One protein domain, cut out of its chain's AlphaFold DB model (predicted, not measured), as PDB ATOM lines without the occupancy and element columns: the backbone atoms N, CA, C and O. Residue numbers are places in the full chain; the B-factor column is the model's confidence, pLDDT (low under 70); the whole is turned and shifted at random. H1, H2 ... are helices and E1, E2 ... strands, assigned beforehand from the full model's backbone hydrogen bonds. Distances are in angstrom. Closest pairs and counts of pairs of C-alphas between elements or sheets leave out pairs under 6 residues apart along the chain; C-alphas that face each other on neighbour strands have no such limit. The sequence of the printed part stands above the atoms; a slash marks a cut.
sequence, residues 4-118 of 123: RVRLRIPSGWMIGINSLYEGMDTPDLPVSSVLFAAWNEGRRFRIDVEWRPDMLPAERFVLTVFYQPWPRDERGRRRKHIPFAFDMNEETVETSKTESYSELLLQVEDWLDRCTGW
ATOM      1  N   ARG A   4       9.536 -46.029  17.613       59.28
ATOM      2  CA  ARG A   4       8.374 -45.712  18.457       59.28
ATOM      3  C   ARG A   4       7.119 -45.738  17.598       59.28
ATOM      4  O   ARG A   4       7.061 -45.043  16.580       59.28
ATOM      5  N   VAL A   5       6.111 -46.484  18.039       64.81
ATOM      6  CA  VAL A   5       4.793 -46.441  17.406       64.81
ATOM      7  C   VAL A   5       4.186 -45.079  17.708       64.81
ATOM      8  O   VAL A   5       4.141 -44.638  18.858       64.81
ATOM      9  N   ARG A   6       3.736 -44.383  16.665       70.00
ATOM     10  CA  ARG A   6       2.978 -43.145  16.836       70.00
ATOM     11  C   ARG A   6       1.535 -43.495  17.168       70.00
ATOM     12  O   ARG A   6       0.729 -43.640  16.257       70.00
ATOM     13  N   LEU A   7       1.237 -43.583  18.462       81.69
ATOM     14  CA  LEU A   7      -0.141 -43.548  18.938       81.69
ATOM     15  C   LEU A   7      -0.797 -42.227  18.528       81.69
ATOM     16  O   LEU A   7      -0.208 -41.149  18.682       81.69
ATOM     17  N   ARG A   8      -2.029 -42.306  18.034       85.94
ATOM     18  CA  ARG A   8      -2.885 -41.136  17.835       85.94
ATOM     19  C   ARG A   8      -3.454 -40.717  19.185       85.94
ATOM     20  O   ARG A   8      -4.376 -41.338  19.694       85.94
ATOM     21  N   ILE A   9      -2.894 -39.658  19.763       87.88
ATOM     22  CA  ILE A   9      -3.356 -39.098  21.038       87.88
ATOM     23  C   ILE A   9      -4.300 -37.918  20.755       87.88
ATOM     24  O   ILE A   9      -3.840 -36.904  20.217       87.88
ATOM     25  N   PRO A  10      -5.602 -38.011  21.093       91.62
ATOM     26  CA  PRO A  10      -6.528 -36.890  20.967       91.62
ATOM     27  C   PRO A  10      -6.145 -35.717  21.879       91.62
ATOM     28  O   PRO A  10      -5.402 -35.863  22.853       91.62
ATOM     29  N   SER A  11      -6.685 -34.530  21.600       90.88
ATOM     30  CA  SER A  11      -6.459 -33.363  22.456       90.88
ATOM     31  C   SER A  11      -7.051 -33.557  23.860       90.88
ATOM     32  O   SER A  11      -8.049 -34.248  24.057       90.88
ATOM     33  N   GLY A  12      -6.422 -32.929  24.856       91.81
ATOM     34  CA  GLY A  12      -6.852 -33.004  26.257       91.81
ATOM     35  C   GLY A  12      -6.288 -34.189  27.046       91.81
ATOM     36  O   GLY A  12      -6.515 -34.263  28.251       91.81
ATOM     37  N   TRP A  13      -5.528 -35.078  26.404       95.31
ATOM     38  CA  TRP A  13      -4.756 -36.112  27.086       95.31
ATOM     39  C   TRP A  13      -3.373 -35.608  27.487       95.31
ATOM     40  O   TRP A  13      -2.685 -34.931  26.723       95.31
ATOM     41  N   MET A  14      -2.953 -35.996  28.682       95.31
ATOM     42  CA  MET A  14      -1.591 -35.883  29.170       95.31
ATOM     43  C   MET A  14      -0.956 -37.264  29.191       95.31
ATOM     44  O   MET A  14      -1.584 -38.237  29.604       95.31
ATOM     45  N   ILE A  15       0.292 -37.341  28.732       93.75
ATOM     46  CA  ILE A  15       1.073 -38.576  28.700       93.75
ATOM     47  C   ILE A  15       2.098 -38.511  29.826       93.75
ATOM     48  O   ILE A  15       2.972 -37.645  29.806       93.75
ATOM     49  N   GLY A  16       2.001 -39.424  30.791       92.19
ATOM     50  CA  GLY A  16       3.012 -39.579  31.836       92.19
ATOM     51  C   GLY A  16       4.135 -40.507  31.397       92.19
ATOM     52  O   GLY A  16       5.308 -40.153  31.481       92.19
ATOM     53  N   ILE A  17       3.771 -41.687  30.891       91.56
ATOM     54  CA  ILE A  17       4.716 -42.711  30.433       91.56
ATOM     55  C   ILE A  17       4.300 -43.154  29.033       91.56
ATOM     56  O   ILE A  17       3.130 -43.434  28.785       91.56
ATOM     57  N   ASN A  18       5.266 -43.237  28.117       89.19
ATOM     58  CA  ASN A  18       5.087 -43.906  26.835       89.19
ATOM     59  C   ASN A  18       6.370 -44.647  26.448       89.19
ATOM     60  O   ASN A  18       7.295 -44.088  25.851       89.19
ATOM     61  N   SER A  19       6.382 -45.920  26.807       86.19
ATOM     62  CA  SER A  19       7.424 -46.893  26.509       86.19
ATOM     63  C   SER A  19       6.936 -47.927  25.493       86.19
ATOM     64  O   SER A  19       7.472 -49.025  25.452       86.19
ATOM     65  N   LEU A  20       5.925 -47.605  24.680       82.81
ATOM     66  CA  LEU A  20       5.410 -48.477  23.624       82.81
ATOM     67  C   LEU A  20       6.285 -48.335  22.355       82.81
ATOM     68  O   LEU A  20       6.420 -47.246  21.789       82.81
ATOM     69  N   TYR A  21       6.898 -49.436  21.899       75.06
ATOM     70  CA  TYR A  21       7.785 -49.501  20.724       75.06
ATOM     71  C   TYR A  21       7.355 -50.593  19.737       75.06
ATOM     72  O   TYR A  21       6.878 -51.651  20.129       75.06
ATOM     73  N   GLU A  22       7.535 -50.349  18.442       65.44
ATOM     74  CA  GLU A  22       7.237 -51.312  17.383       65.44
ATOM     75  C   GLU A  22       8.237 -52.465  17.439       65.44
ATOM     76  O   GLU A  22       9.443 -52.229  17.536       65.44
ATOM     77  N   GLY A  23       7.744 -53.705  17.381       58.56
ATOM     78  CA  GLY A  23       8.600 -54.889  17.465       58.56
ATOM     79  C   GLY A  23       9.237 -55.080  18.841       58.56
ATOM     80  O   GLY A  23      10.357 -55.578  18.925       58.56
ATOM     81  N   MET A  24       8.559 -54.649  19.911       65.31
ATOM     82  CA  MET A  24       8.960 -54.961  21.280       65.31
ATOM     83  C   MET A  24       8.907 -56.487  21.494       65.31
ATOM     84  O   MET A  24       7.876 -57.029  21.880       65.31
ATOM     85  N   ASP A  25      10.020 -57.174  21.234       59.75
ATOM     86  CA  ASP A  25      10.336 -58.449  21.877       59.75
ATOM     87  C   ASP A  25      10.679 -58.111  23.330       59.75
ATOM     88  O   ASP A  25      11.524 -57.258  23.601       59.75
ATOM     89  N   THR A  26       9.970 -58.709  24.282       60.81
ATOM     90  CA  THR A  26       9.920 -58.287  25.692       60.81
ATOM     91  C   THR A  26      10.757 -59.125  26.686       60.81
ATOM     92  O   THR A  26      10.326 -59.262  27.834       60.81
ATOM     93  N   PRO A  27      11.938 -59.695  26.352       55.19
ATOM     94  CA  PRO A  27      12.681 -60.497  27.324       55.19
ATOM     95  C   PRO A  27      13.362 -59.663  28.430       55.19
ATOM     96  O   PRO A  27      13.633 -60.216  29.491       55.19
ATOM     97  N   ASP A  28      13.580 -58.353  28.231       60.75
ATOM     98  CA  ASP A  28      14.415 -57.526  29.131       60.75
ATOM     99  C   ASP A  28      13.640 -56.526  30.013       60.75
ATOM    100  O   ASP A  28      14.243 -55.752  30.761       60.75
ATOM    101  N   LEU A  29      12.305 -56.498  29.944       66.19
ATOM    102  CA  LEU A  29      11.518 -55.633  30.826       66.19
ATOM    103  C   LEU A  29      11.393 -56.263  32.219       66.19
ATOM    104  O   LEU A  29      11.058 -57.446  32.315       66.19
ATOM    105  N   PRO A  30      11.582 -55.487  33.304       64.69
ATOM    106  CA  PRO A  30      11.290 -55.985  34.634       64.69
ATOM    107  C   PRO A  30       9.828 -56.437  34.722       64.69
ATOM    108  O   PRO A  30       8.930 -55.828  34.130       64.69
ATOM    109  N   VAL A  31       9.596 -57.511  35.474       65.75
ATOM    110  CA  VAL A  31       8.259 -58.036  35.764       65.75
ATOM    111  C   VAL A  31       7.360 -56.912  36.296       65.75
ATOM    112  O   VAL A  31       7.750 -56.194  37.214       65.75
ATOM    113  N   SER A  32       6.146 -56.784  35.741       67.25
ATOM    114  CA  SER A  32       5.136 -55.790  36.143       67.25
ATOM    115  C   SER A  32       5.557 -54.334  35.894       67.25
ATOM    116  O   SER A  32       5.455 -53.482  36.778       67.25
ATOM    117  N   SER A  33       6.017 -54.033  34.679       83.06
ATOM    118  CA  SER A  33       6.372 -52.666  34.276       83.06
ATOM    119  C   SER A  33       5.186 -51.929  33.650       83.06
ATOM    120  O   SER A  33       4.579 -52.436  32.706       83.06
ATOM    121  N   VAL A  34       4.900 -50.704  34.106       89.88
ATOM    122  CA  VAL A  34       3.976 -49.792  33.409       89.88
ATOM    123  C   VAL A  34       4.642 -49.318  32.115       89.88
ATOM    124  O   VAL A  34       5.683 -48.658  32.137       89.88
ATOM    125  N   LEU A  35       4.047 -49.667  30.978       90.88
ATOM    126  CA  LEU A  35       4.523 -49.307  29.643       90.88
ATOM    127  C   LEU A  35       3.901 -48.016  29.128       90.88
ATOM    128  O   LEU A  35       4.542 -47.278  28.382       90.88
ATOM    129  N   PHE A  36       2.659 -47.744  29.503       93.62
ATOM    130  CA  PHE A  36       1.941 -46.552  29.084       93.62
ATOM    131  C   PHE A  36       1.049 -46.076  30.217       93.62
ATOM    132  O   PHE A  36       0.419 -46.890  30.881       93.62
ATOM    133  N   ALA A  37       1.022 -44.765  30.425       95.50
ATOM    134  CA  ALA A  37       0.124 -44.117  31.363       95.50
ATOM    135  C   ALA A  37      -0.277 -42.766  30.777       95.50
ATOM    136  O   ALA A  37       0.579 -41.905  30.526       95.50
ATOM    137  N   ALA A  38      -1.572 -42.586  30.556       96.31
ATOM    138  CA  ALA A  38      -2.136 -41.353  30.039       96.31
ATOM    139  C   ALA A  38      -3.436 -41.017  30.754       96.31
ATOM    140  O   ALA A  38      -4.196 -41.907  31.128       96.31
ATOM    141  N   TRP A  39      -3.725 -39.732  30.912       96.62
ATOM    142  CA  TRP A  39      -4.971 -39.292  31.523       96.62
ATOM    143  C   TRP A  39      -5.550 -38.050  30.865       96.62
ATOM    144  O   TRP A  39      -4.836 -37.200  30.339       96.62
ATOM    145  N   ASN A  40      -6.870 -37.937  30.923       94.81
ATOM    146  CA  ASN A  40      -7.635 -36.790  30.467       94.81
ATOM    147  C   ASN A  40      -8.423 -36.240  31.656       94.81
ATOM    148  O   ASN A  40      -9.463 -36.785  32.019       94.81
ATOM    149  N   GLU A  41      -7.936 -35.166  32.275       92.38
ATOM    150  CA  GLU A  41      -8.560 -34.597  33.481       92.38
ATOM    151  C   GLU A  41      -9.955 -34.034  33.207       92.38
ATOM    152  O   GLU A  41     -10.858 -34.158  34.036       92.38
ATOM    153  N   GLY A  42     -10.158 -33.453  32.019       89.25
ATOM    154  CA  GLY A  42     -11.445 -32.888  31.618       89.25
ATOM    155  C   GLY A  42     -12.535 -33.953  31.497       89.25
ATOM    156  O   GLY A  42     -13.699 -33.695  31.813       89.25
ATOM    157  N   ARG A  43     -12.153 -35.164  31.078       92.00
ATOM    158  CA  ARG A  43     -13.040 -36.333  30.975       92.00
ATOM    159  C   ARG A  43     -12.960 -37.273  32.178       92.00
ATOM    160  O   ARG A  43     -13.847 -38.103  32.350       92.00
ATOM    161  N   ARG A  44     -11.962 -37.077  33.042       93.81
ATOM    162  CA  ARG A  44     -11.666 -37.853  34.252       93.81
ATOM    163  C   ARG A  44     -11.368 -39.329  33.977       93.81
ATOM    164  O   ARG A  44     -11.763 -40.186  34.763       93.81
ATOM    165  N   PHE A  45     -10.674 -39.614  32.875       95.75
ATOM    166  CA  PHE A  45     -10.230 -40.965  32.518       95.75
ATOM    167  C   PHE A  45      -8.713 -41.102  32.585       95.75
ATOM    168  O   PHE A  45      -7.999 -40.156  32.253       95.75
ATOM    169  N   ARG A  46      -8.236 -42.280  32.989       96.88
ATOM    170  CA  ARG A  46      -6.837 -42.714  32.890       96.88
ATOM    171  C   ARG A  46      -6.779 -44.060  32.189       96.88
ATOM    172  O   ARG A  46      -7.661 -44.888  32.383       96.88
ATOM    173  N   ILE A  47      -5.756 -44.248  31.373       97.25
ATOM    174  CA  ILE A  47      -5.448 -45.508  30.708       97.25
ATOM    175  C   ILE A  47      -4.030 -45.875  31.095       97.25
ATOM    176  O   ILE A  47      -3.100 -45.120  30.801       97.25
ATOM    177  N   ASP A  48      -3.896 -47.052  31.692       96.62
ATOM    178  CA  ASP A  48      -2.613 -47.651  32.008       96.62
ATOM    179  C   ASP A  48      -2.443 -48.947  31.219       96.62
ATOM    180  O   ASP A  48      -3.396 -49.693  30.984       96.62
ATOM    181  N   VAL A  49      -1.207 -49.211  30.808       94.56
ATOM    182  CA  VAL A  49      -0.801 -50.471  30.191       94.56
ATOM    183  C   VAL A  49       0.374 -51.025  30.961       94.56
ATOM    184  O   VAL A  49       1.388 -50.347  31.132       94.56
ATOM    185  N   GLU A  50       0.265 -52.282  31.353       92.75
ATOM    186  CA  GLU A  50       1.287 -53.005  32.087       92.75
ATOM    187  C   GLU A  50       1.774 -54.227  31.313       92.75
ATOM    188  O   GLU A  50       1.006 -54.911  30.636       92.75
ATOM    189  N   TRP A  51       3.062 -54.524  31.472       88.06
ATOM    190  CA  TRP A  51       3.681 -55.775  31.052       88.06
ATOM    191  C   TRP A  51       3.786 -56.743  32.231       88.06
ATOM    192  O   TRP A  51       4.496 -56.470  33.201       88.06
ATOM    193  N   ARG A  52       3.120 -57.894  32.136       87.19
ATOM    194  CA  ARG A  52       3.079 -58.945  33.160       87.19
ATOM    195  C   ARG A  52       3.520 -60.294  32.567       87.19
ATOM    196  O   ARG A  52       2.673 -61.106  32.203       87.19
ATOM    197  N   PRO A  53       4.836 -60.560  32.474       75.31
ATOM    198  CA  PRO A  53       5.362 -61.761  31.818       75.31
ATOM    199  C   PRO A  53       5.063 -63.061  32.580       75.31
ATOM    200  O   PRO A  53       5.040 -64.121  31.962       75.31
ATOM    201  N   ASP A  54       4.807 -62.971  33.889       76.12
ATOM    202  CA  ASP A  54       4.527 -64.116  34.769       76.12
ATOM    203  C   ASP A  54       3.078 -64.631  34.664       76.12
ATOM    204  O   ASP A  54       2.720 -65.633  35.283       76.12
ATOM    205  N   MET A  55       2.225 -63.943  33.902       70.06
ATOM    206  CA  MET A  55       0.873 -64.407  33.590       70.06
ATOM    207  C   MET A  55       0.919 -65.485  32.495       70.06
ATOM    208  O   MET A  55       1.963 -65.756  31.895       70.06
ATOM    209  N   LEU A  56      -0.227 -66.115  32.205       70.00
ATOM    210  CA  LEU A  56      -0.326 -67.011  31.050       70.00
ATOM    211  C   LEU A  56       0.156 -66.283  29.778       70.00
ATOM    212  O   LEU A  56      -0.073 -65.079  29.663       70.00
ATOM    213  N   PRO A  57       0.780 -66.981  28.807       63.81
ATOM    214  CA  PRO A  57       1.322 -66.351  27.601       63.81
ATOM    215  C   PRO A  57       0.346 -65.401  26.889       63.81
ATOM    216  O   PRO A  57       0.777 -64.346  26.444       63.81
ATOM    217  N   ALA A  58      -0.955 -65.718  26.914       61.78
ATOM    218  CA  ALA A  58      -2.044 -64.926  26.338       61.78
ATOM    219  C   ALA A  58      -2.355 -63.589  27.059       61.78
ATOM    220  O   ALA A  58      -3.154 -62.796  26.570       61.78
ATOM    221  N   GLU A  59      -1.776 -63.335  28.236       72.44
ATOM    222  CA  GLU A  59      -2.177 -62.259  29.159       72.44
ATOM    223  C   GLU A  59      -1.041 -61.279  29.499       72.44
ATOM    224  O   GLU A  59      -1.065 -60.603  30.531       72.44
ATOM    225  N   ARG A  60      -0.009 -61.225  28.658       84.62
ATOM    226  CA  ARG A  60       1.227 -60.518  29.002       84.62
ATOM    227  C   ARG A  60       1.096 -58.998  28.992       84.62
ATOM    228  O   ARG A  60       1.820 -58.332  29.727       84.62
ATOM    229  N   PHE A  61       0.192 -58.448  28.191       89.75
ATOM    230  CA  PHE A  61      -0.180 -57.041  28.259       89.75
ATOM    231  C   PHE A  61      -1.526 -56.907  28.951       89.75
ATOM    232  O   PHE A  61      -2.489 -57.578  28.579       89.75
ATOM    233  N   VAL A  62      -1.592 -56.015  29.932       93.38
ATOM    234  CA  VAL A  62      -2.827 -55.681  30.636       93.38
ATOM    235  C   VAL A  62      -3.100 -54.204  30.428       93.38
ATOM    236  O   VAL A  62      -2.311 -53.366  30.853       93.38
ATOM    237  N   LEU A  63      -4.212 -53.888  29.772       95.69
ATOM    238  CA  LEU A  63      -4.727 -52.531  29.657       95.69
ATOM    239  C   LEU A  63      -5.803 -52.347  30.720       95.69
ATOM    240  O   LEU A  63      -6.684 -53.188  30.885       95.69
ATOM    241  N   THR A  64      -5.735 -51.246  31.459       97.38
ATOM    242  CA  THR A  64      -6.757 -50.879  32.440       97.38
ATOM    243  C   THR A  64      -7.205 -49.449  32.203       97.38
ATOM    244  O   THR A  64      -6.384 -48.540  32.083       97.38
ATOM    245  N   VAL A  65      -8.520 -49.254  32.132       97.38
ATOM    246  CA  VAL A  65      -9.126 -47.928  32.020       97.38
ATOM    247  C   VAL A  65      -9.788 -47.592  33.344       97.38
ATOM    248  O   VAL A  65     -10.622 -48.347  33.849       97.38
ATOM    249  N   PHE A  66      -9.439 -46.435  33.886       96.81
ATOM    250  CA  PHE A  66      -9.969 -45.902  35.130       96.81
ATOM    251  C   PHE A  66     -10.821 -44.671  34.850       96.81
ATOM    252  O   PHE A  66     -10.489 -43.846  33.998       96.81
ATOM    253  N   TYR A  67     -11.902 -44.525  35.604       95.56
ATOM    254  CA  TYR A  67     -12.729 -43.332  35.662       95.56
ATOM    255  C   TYR A  67     -12.718 -42.782  37.081       95.56
ATOM    256  O   TYR A  67     -13.029 -43.504  38.018       95.56
ATOM    257  N   GLN A  68     -12.443 -41.492  37.242       94.88
ATOM    258  CA  GLN A  68     -12.578 -40.823  38.529       94.88
ATOM    259  C   GLN A  68     -13.928 -40.086  38.583       94.88
ATOM    260  O   GLN A  68     -14.090 -39.074  37.892       94.88
ATOM    261  N   PRO A  69     -14.883 -40.486  39.438       91.94
ATOM    262  CA  PRO A  69     -16.118 -39.734  39.638       91.94
ATOM    263  C   PRO A  69     -15.860 -38.319  40.165       91.94
ATOM    264  O   PRO A  69     -14.820 -38.022  40.769       91.94
ATOM    265  N   TRP A  70     -16.812 -37.408  39.952       89.06
ATOM    266  CA  TRP A  70     -16.753 -36.110  40.622       89.06
ATOM    267  C   TRP A  70     -16.998 -36.281  42.123       89.06
ATOM    268  O   TRP A  70     -18.025 -36.860  42.491       89.06
ATOM    269  N   PRO A  71     -16.160 -35.687  42.995       89.44
ATOM    270  CA  PRO A  71     -16.457 -35.637  44.417       89.44
ATOM    271  C   PRO A  71     -17.839 -35.022  44.637       89.44
ATOM    272  O   PRO A  71     -18.191 -34.014  44.006       89.44
ATOM    273  N   ARG A  72     -18.639 -35.629  45.514       89.56
ATOM    274  CA  ARG A  72     -19.996 -35.169  45.817       89.56
ATOM    275  C   ARG A  72     -20.054 -34.489  47.182       89.56
ATOM    276  O   ARG A  72     -19.266 -34.793  48.072       89.56
ATOM    277  N   ASP A  73     -20.947 -33.515  47.334       90.62
ATOM    278  CA  ASP A  73     -21.312 -32.992  48.651       90.62
ATOM    279  C   ASP A  73     -22.319 -33.908  49.364       90.62
ATOM    280  O   ASP A  73     -22.806 -34.883  48.794       90.62
ATOM    281  N   GLU A  74     -22.656 -33.578  50.611       91.75
ATOM    282  CA  GLU A  74     -23.647 -34.312  51.414       91.75
ATOM    283  C   GLU A  74     -25.041 -34.351  50.762       91.75
ATOM    284  O   GLU A  74     -25.887 -35.158  51.136       91.75
ATOM    285  N   ARG A  75     -25.289 -33.490  49.768       91.81
ATOM    286  CA  ARG A  75     -26.527 -33.421  48.981       91.81
ATOM    287  C   ARG A  75     -26.385 -34.094  47.608       91.81
ATOM    288  O   ARG A  75     -27.265 -33.932  46.764       91.81
ATOM    289  N   GLY A  76     -25.284 -34.805  47.350       87.69
ATOM    290  CA  GLY A  76     -25.015 -35.518  46.098       87.69
ATOM    291  C   GLY A  76     -24.591 -34.637  44.912       87.69
ATOM    292  O   GLY A  76     -24.453 -35.131  43.784       87.69
ATOM    293  N   ARG A  77     -24.366 -33.331  45.107       88.38
ATOM    294  CA  ARG A  77     -23.973 -32.401  44.032       88.38
ATOM    295  C   ARG A  77     -22.477 -32.471  43.766       88.38
ATOM    296  O   ARG A  77     -21.678 -32.637  44.679       88.38
ATOM    297  N   ARG A  78     -22.086 -32.297  42.501       89.88
ATOM    298  CA  ARG A  78     -20.673 -32.304  42.089       89.88
ATOM    299  C   ARG A  78     -19.918 -31.110  42.662       89.88
ATOM    300  O   ARG A  78     -20.303 -29.962  42.435       89.88
ATOM    301  N   ARG A  79     -18.780 -31.371  43.298       88.31
ATOM    302  CA  ARG A  79     -17.829 -30.357  43.759       88.31
ATOM    303  C   ARG A  79     -16.798 -30.074  42.667       88.31
ATOM    304  O   ARG A  79     -15.694 -30.601  42.681       88.31
ATOM    305  N   LYS A  80     -17.169 -29.220  41.709       84.50
ATOM    306  CA  LYS A  80     -16.322 -28.884  40.545       84.50
ATOM    307  C   LYS A  80     -15.059 -28.076  40.878       84.50
ATOM    308  O   LYS A  80     -14.178 -27.974  40.039       84.50
ATOM    309  N   HIS A  81     -15.002 -27.473  42.065       84.25
ATOM    310  CA  HIS A  81     -13.887 -26.628  42.511       84.25
ATOM    311  C   HIS A  81     -12.744 -27.423  43.155       84.25
ATOM    312  O   HIS A  81     -11.704 -26.849  43.458       84.25
ATOM    313  N   ILE A  82     -12.949 -28.717  43.417       85.12
ATOM    314  CA  ILE A  82     -11.910 -29.571  43.986       85.12
ATOM    315  C   ILE A  82     -10.936 -29.951  42.864       85.12
ATOM    316  O   ILE A  82     -11.406 -30.333  41.784       85.12
ATOM    317  N   PRO A  83      -9.612 -29.859  43.100       85.56
ATOM    318  CA  PRO A  83      -8.611 -30.295  42.139       85.56
ATOM    319  C   PRO A  83      -8.859 -31.721  41.659       85.56
ATOM    320  O   PRO A  83      -9.329 -32.585  42.405       85.56
ATOM    321  N   PHE A  84      -8.543 -31.963  40.395       85.38
ATOM    322  CA  PHE A  84      -8.548 -33.311  39.865       85.38
ATOM    323  C   PHE A  84      -7.443 -34.142  40.527       85.38
ATOM    324  O   PHE A  84      -6.306 -33.692  40.633       85.38
ATOM    325  N   ALA A  85      -7.789 -35.350  40.962       88.94
ATOM    326  CA  ALA A  85      -6.850 -36.351  41.438       88.94
ATOM    327  C   ALA A  85      -7.446 -37.735  41.171       88.94
ATOM    328  O   ALA A  85      -8.645 -37.925  41.391       88.94
ATOM    329  N   PHE A  86      -6.615 -38.669  40.709       87.56
ATOM    330  CA  PHE A  86      -6.919 -40.091  40.832       87.56
ATOM    331  C   PHE A  86      -6.632 -40.499  42.271       87.56
ATOM    332  O   PHE A  86      -5.504 -40.350  42.746       87.56
ATOM    333  N   ASP A  87      -7.667 -40.933  42.978       90.25
ATOM    334  CA  ASP A  87      -7.592 -41.342  44.375       90.25
ATOM    335  C   ASP A  87      -8.276 -42.698  44.580       90.25
ATOM    336  O   ASP A  87      -8.630 -43.391  43.631       90.25
ATOM    337  N   MET A  88      -8.474 -43.092  45.837       88.62
ATOM    338  CA  MET A  88      -9.109 -44.367  46.184       88.62
ATOM    339  C   MET A  88     -10.557 -44.531  45.686       88.62
ATOM    340  O   MET A  88     -11.117 -45.613  45.837       88.62
ATOM    341  N   ASN A  89     -11.181 -43.476  45.155       90.12
ATOM    342  CA  ASN A  89     -12.528 -43.519  44.593       90.12
ATOM    343  C   ASN A  89     -12.531 -43.721  43.072       90.12
ATOM    344  O   ASN A  89     -13.599 -43.638  42.462       90.12
ATOM    345  N   GLU A  90     -11.373 -43.923  42.440       93.25
ATOM    346  CA  GLU A  90     -11.344 -44.288  41.030       93.25
ATOM    347  C   GLU A  90     -12.031 -45.638  40.796       93.25
ATOM    348  O   GLU A  90     -11.944 -46.574  41.590       93.25
ATOM    349  N   GLU A  91     -12.729 -45.736  39.674       95.25
ATOM    350  CA  GLU A  91     -13.430 -46.935  39.255       95.25
ATOM    351  C   GLU A  91     -12.748 -47.515  38.022       95.25
ATOM    352  O   GLU A  91     -12.573 -46.821  37.019       95.25
ATOM    353  N   THR A  92     -12.426 -48.804  38.049       96.50
ATOM    354  CA  THR A  92     -12.020 -49.520  36.838       96.50
ATOM    355  C   THR A  92     -13.236 -49.705  35.934       96.50
ATOM    356  O   THR A  92     -14.210 -50.351  36.318       96.50
ATOM    357  N   VAL A  93     -13.189 -49.128  34.733       95.56
ATOM    358  CA  VAL A  93     -14.265 -49.256  33.733       95.56
ATOM    359  C   VAL A  93     -14.003 -50.357  32.724       95.56
ATOM    360  O   VAL A  93     -14.955 -50.866  32.144       95.56
ATOM    361  N   GLU A  94     -12.736 -50.705  32.522       96.44
ATOM    362  CA  GLU A  94     -12.323 -51.770  31.619       96.44
ATOM    363  C   GLU A  94     -11.019 -52.392  32.107       96.44
ATOM    364  O   GLU A  94     -10.124 -51.706  32.611       96.44
ATOM    365  N   THR A  95     -10.896 -53.700  31.903       96.38
ATOM    366  CA  THR A  95      -9.614 -54.393  31.939       96.38
ATOM    367  C   THR A  95      -9.575 -55.391  30.798       96.38
ATOM    368  O   THR A  95     -10.343 -56.353  30.797       96.38
ATOM    369  N   SER A  96      -8.656 -55.187  29.861       94.56
ATOM    370  CA  SER A  96      -8.406 -56.124  28.771       94.56
ATOM    371  C   SER A  96      -7.002 -56.701  28.886       94.56
ATOM    372  O   SER A  96      -6.082 -56.091  29.439       94.56
ATOM    373  N   LYS A  97      -6.848 -57.925  28.388       93.38
ATOM    374  CA  LYS A  97      -5.571 -58.630  28.354       93.38
ATOM    375  C   LYS A  97      -5.316 -59.126  26.945       93.38
ATOM    376  O   LYS A  97      -6.248 -59.578  26.283       93.38
ATOM    377  N   THR A  98      -4.071 -59.053  26.502       89.44
ATOM    378  CA  THR A  98      -3.664 -59.608  25.210       89.44
ATOM    379  C   THR A  98      -2.184 -59.980  25.226       89.44
ATOM    380  O   THR A  98      -1.387 -59.440  25.994       89.44
ATOM    381  N   GLU A  99      -1.806 -60.910  24.362       87.31
ATOM    382  CA  GLU A  99      -0.412 -61.191  24.007       87.31
ATOM    383  C   GLU A  99       0.028 -60.447  22.746       87.31
ATOM    384  O   GLU A  99       1.222 -60.318  22.474       87.31
ATOM    385  N   SER A 100      -0.939 -59.944  21.974       86.12
ATOM    386  CA  SER A 100      -0.702 -59.272  20.710       86.12
ATOM    387  C   SER A 100      -0.445 -57.792  20.944       86.12
ATOM    388  O   SER A 100      -1.334 -57.016  21.292       86.12
ATOM    389  N   TYR A 101       0.792 -57.378  20.692       85.00
ATOM    390  CA  TYR A 101       1.177 -55.977  20.801       85.00
ATOM    391  C   TYR A 101       0.420 -55.072  19.809       85.00
ATOM    392  O   TYR A 101       0.072 -53.941  20.137       85.00
ATOM    393  N   SER A 102       0.119 -55.557  18.600       85.38
ATOM    394  CA  SER A 102      -0.673 -54.789  17.630       85.38
ATOM    395  C   SER A 102      -2.124 -54.627  18.079       85.38
ATOM    396  O   SER A 102      -2.696 -53.551  17.917       85.38
ATOM    397  N   GLU A 103      -2.704 -55.663  18.685       89.19
ATOM    398  CA  GLU A 103      -4.044 -55.592  19.263       89.19
ATOM    399  C   GLU A 103      -4.083 -54.621  20.445       89.19
ATOM    400  O   GLU A 103      -4.969 -53.773  20.502       89.19
ATOM    401  N   LEU A 104      -3.087 -54.679  21.334       91.25
ATOM    402  CA  LEU A 104      -2.936 -53.740  22.443       91.25
ATOM    403  C   LEU A 104      -2.960 -52.288  21.954       91.25
ATOM    404  O   LEU A 104      -3.674 -51.465  22.516       91.25
ATOM    405  N   LEU A 105      -2.194 -51.961  20.912       90.56
ATOM    406  CA  LEU A 105      -2.148 -50.600  20.376       90.56
ATOM    407  C   LEU A 105      -3.507 -50.140  19.851       90.56
ATOM    408  O   LEU A 105      -3.915 -49.018  20.143       90.56
ATOM    409  N   LEU A 106      -4.217 -51.007  19.124       91.19
ATOM    410  CA  LEU A 106      -5.565 -50.707  18.644       91.19
ATOM    411  C   LEU A 106      -6.533 -50.482  19.810       91.19
ATOM    412  O   LEU A 106      -7.315 -49.538  19.769       91.19
ATOM    413  N   GLN A 107      -6.448 -51.296  20.866       94.12
ATOM    414  CA  GLN A 107      -7.262 -51.122  22.070       94.12
ATOM    415  C   GLN A 107      -6.945 -49.800  22.785       94.12
ATOM    416  O   GLN A 107      -7.864 -49.107  23.217       94.12
ATOM    417  N   VAL A 108      -5.666 -49.415  22.887       94.69
ATOM    418  CA  VAL A 108      -5.266 -48.123  23.467       94.69
ATOM    419  C   VAL A 108      -5.846 -46.965  22.655       94.69
ATOM    420  O   VAL A 108      -6.432 -46.055  23.237       94.69
ATOM    421  N   GLU A 109      -5.707 -46.980  21.327       93.88
ATOM    422  CA  GLU A 109      -6.232 -45.910  20.468       93.88
ATOM    423  C   GLU A 109      -7.763 -45.817  20.513       93.88
ATOM    424  O   GLU A 109      -8.296 -44.711  20.627       93.88
ATOM    425  N   ASP A 110      -8.462 -46.956  20.492       94.81
ATOM    426  CA  ASP A 110      -9.923 -47.009  20.607       94.81
ATOM    427  C   ASP A 110     -10.399 -46.408  21.937       94.81
ATOM    428  O   ASP A 110     -11.281 -45.546  21.965       94.81
ATOM    429  N   TRP A 111      -9.755 -46.776  23.049       95.81
ATOM    430  CA  TRP A 111     -10.105 -46.228  24.356       95.81
ATOM    431  C   TRP A 111      -9.770 -44.746  24.497       95.81
ATOM    432  O   TRP A 111     -10.565 -44.006  25.085       95.81
ATOM    433  N   LEU A 112      -8.649 -44.280  23.943       94.75
ATOM    434  CA  LEU A 112      -8.318 -42.855  23.909       94.75
ATOM    435  C   LEU A 112      -9.405 -42.052  23.181       94.75
ATOM    436  O   LEU A 112      -9.850 -41.018  23.693       94.75
ATOM    437  N   ASP A 113      -9.863 -42.521  22.020       93.94
ATOM    438  CA  ASP A 113     -10.918 -41.857  21.248       93.94
ATOM    439  C   ASP A 113     -12.267 -41.909  21.982       93.94
ATOM    440  O   ASP A 113     -12.891 -40.875  22.252       93.94
ATOM    441  N   ARG A 114     -12.666 -43.097  22.446       93.06
ATOM    442  CA  ARG A 114     -13.912 -43.308  23.190       93.06
ATOM    443  C   ARG A 114     -13.997 -42.427  24.433       93.06
ATOM    444  O   ARG A 114     -14.994 -41.730  24.629       93.06
ATOM    445  N   CYS A 115     -12.957 -42.403  25.264       93.25
ATOM    446  CA  CYS A 115     -12.915 -41.587  26.480       93.25
ATOM    447  C   CYS A 115     -12.835 -40.078  26.189       93.25
ATOM    448  O   CYS A 115     -13.182 -39.275  27.054       93.25
ATOM    449  N   THR A 116     -12.451 -39.669  24.975       91.06
ATOM    450  CA  THR A 116     -12.489 -38.259  24.549       91.06
ATOM    451  C   THR A 116     -13.923 -37.773  24.310       91.06
ATOM    452  O   THR A 116     -14.246 -36.619  24.623       91.06
ATOM    453  N   GLY A 117     -14.796 -38.646  23.798       85.75
ATOM    454  CA  GLY A 117     -16.221 -38.366  23.587       85.75
ATOM    455  C   GLY A 117     -17.120 -38.695  24.783       85.75
ATOM    456  O   GLY A 117     -18.199 -38.117  24.925       85.75
ATOM    457  N   TRP A 118     -16.694 -39.602  25.662       84.81
ATOM    458  CA  TRP A 118     -17.540 -40.133  26.727       84.81
ATOM    459  C   TRP A 118     -17.639 -39.201  27.947       84.81
ATOM    460  O   TRP A 118     -16.654 -38.896  28.617       84.81
TER     461      TRP A 118
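Overview. This is residues 4 to 118 of the 123 residues of an uncharacterized protein of Brevundimonas sp. Root1423 (UniProt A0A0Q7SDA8). A twisted sheet of five antiparallel strands has one long helix, H1, packed over one face, where it runs along the strands above E3 and E4. The link between E4 and E5, residues 68 to 90, reaches out past one end of the sheet and makes much of the length. The printed part has 115 residues, with named elements in the chain order E1, E2, E3, E4, E5, H1, and the sheet's order is the same from E1 to E5. The class is mixed, helices and strands, though under half of the residues, 52 of 115, are in named elements. The whole is only just compact, close to loose, with a radius of gyration of the C-alphas of 15.5 A, and it is elongated, spanning 51 by 28 by 19 A.

Arrangement. The sheet is a meander, each strand the antiparallel neighbour of the one before, and each successive pair is a hairpin. Inner strands E2, residues 33 to 40, and E3, residues 45 to 51, run at 170 degrees, with N 35 and O 49 at 2.7 A. E4, residues 61 to 67, is the next inner strand, and N 50 of E3 and O 62 are 2.8 A apart. The edge strands are E1, residues 14 to 18, and E5, residues 91 to 98. N 14 of E1 and O 39 of E2 are 2.8 A apart; N 67 of E4 and O 91 of E5 are 2.8 A apart. E1 and E5 are apart. H1, residues 101 to 117, is on the sheet at a height over the sheet of 9.0 A. It lies over E3 and E4, and on the local plane its line and that of E4 stand at 2 degrees, along the strands. The closest C-alphas of E4 and H1 are those of Phe 61 and Leu 104, 7.2 A; for E3 and H1 they are those of Phe 45 and Cys 115, 6.6 A. In H1 every O i to N i+4 pair is within hydrogen-bond range.

Along the chain. E2 is 21.5 A long from first to last C-alpha, E3 20.4 A, E4 20.0 A, E5 21.3 A and E1 10.7 A. E1 begins with C-alpha 14 at (-1.591, -35.883, 29.170). H1 is 24.9 A long, from C-alpha 101 at (1.177, -55.977, 20.801) to C-alpha 117 at (-16.221, -38.366, 23.587).

Size, cuts and confidence. The two C-alphas farthest apart are those of Pro 27 and Arg 75, 52.3 A. The printed part has no cut. The links E1 to E2 and E4 to E5 are long, with 14 and 23 residues. Mean pLDDT of the printed part is 86.4; residues 4 to 5, 22 to 32 and 57 to 58 are under 70.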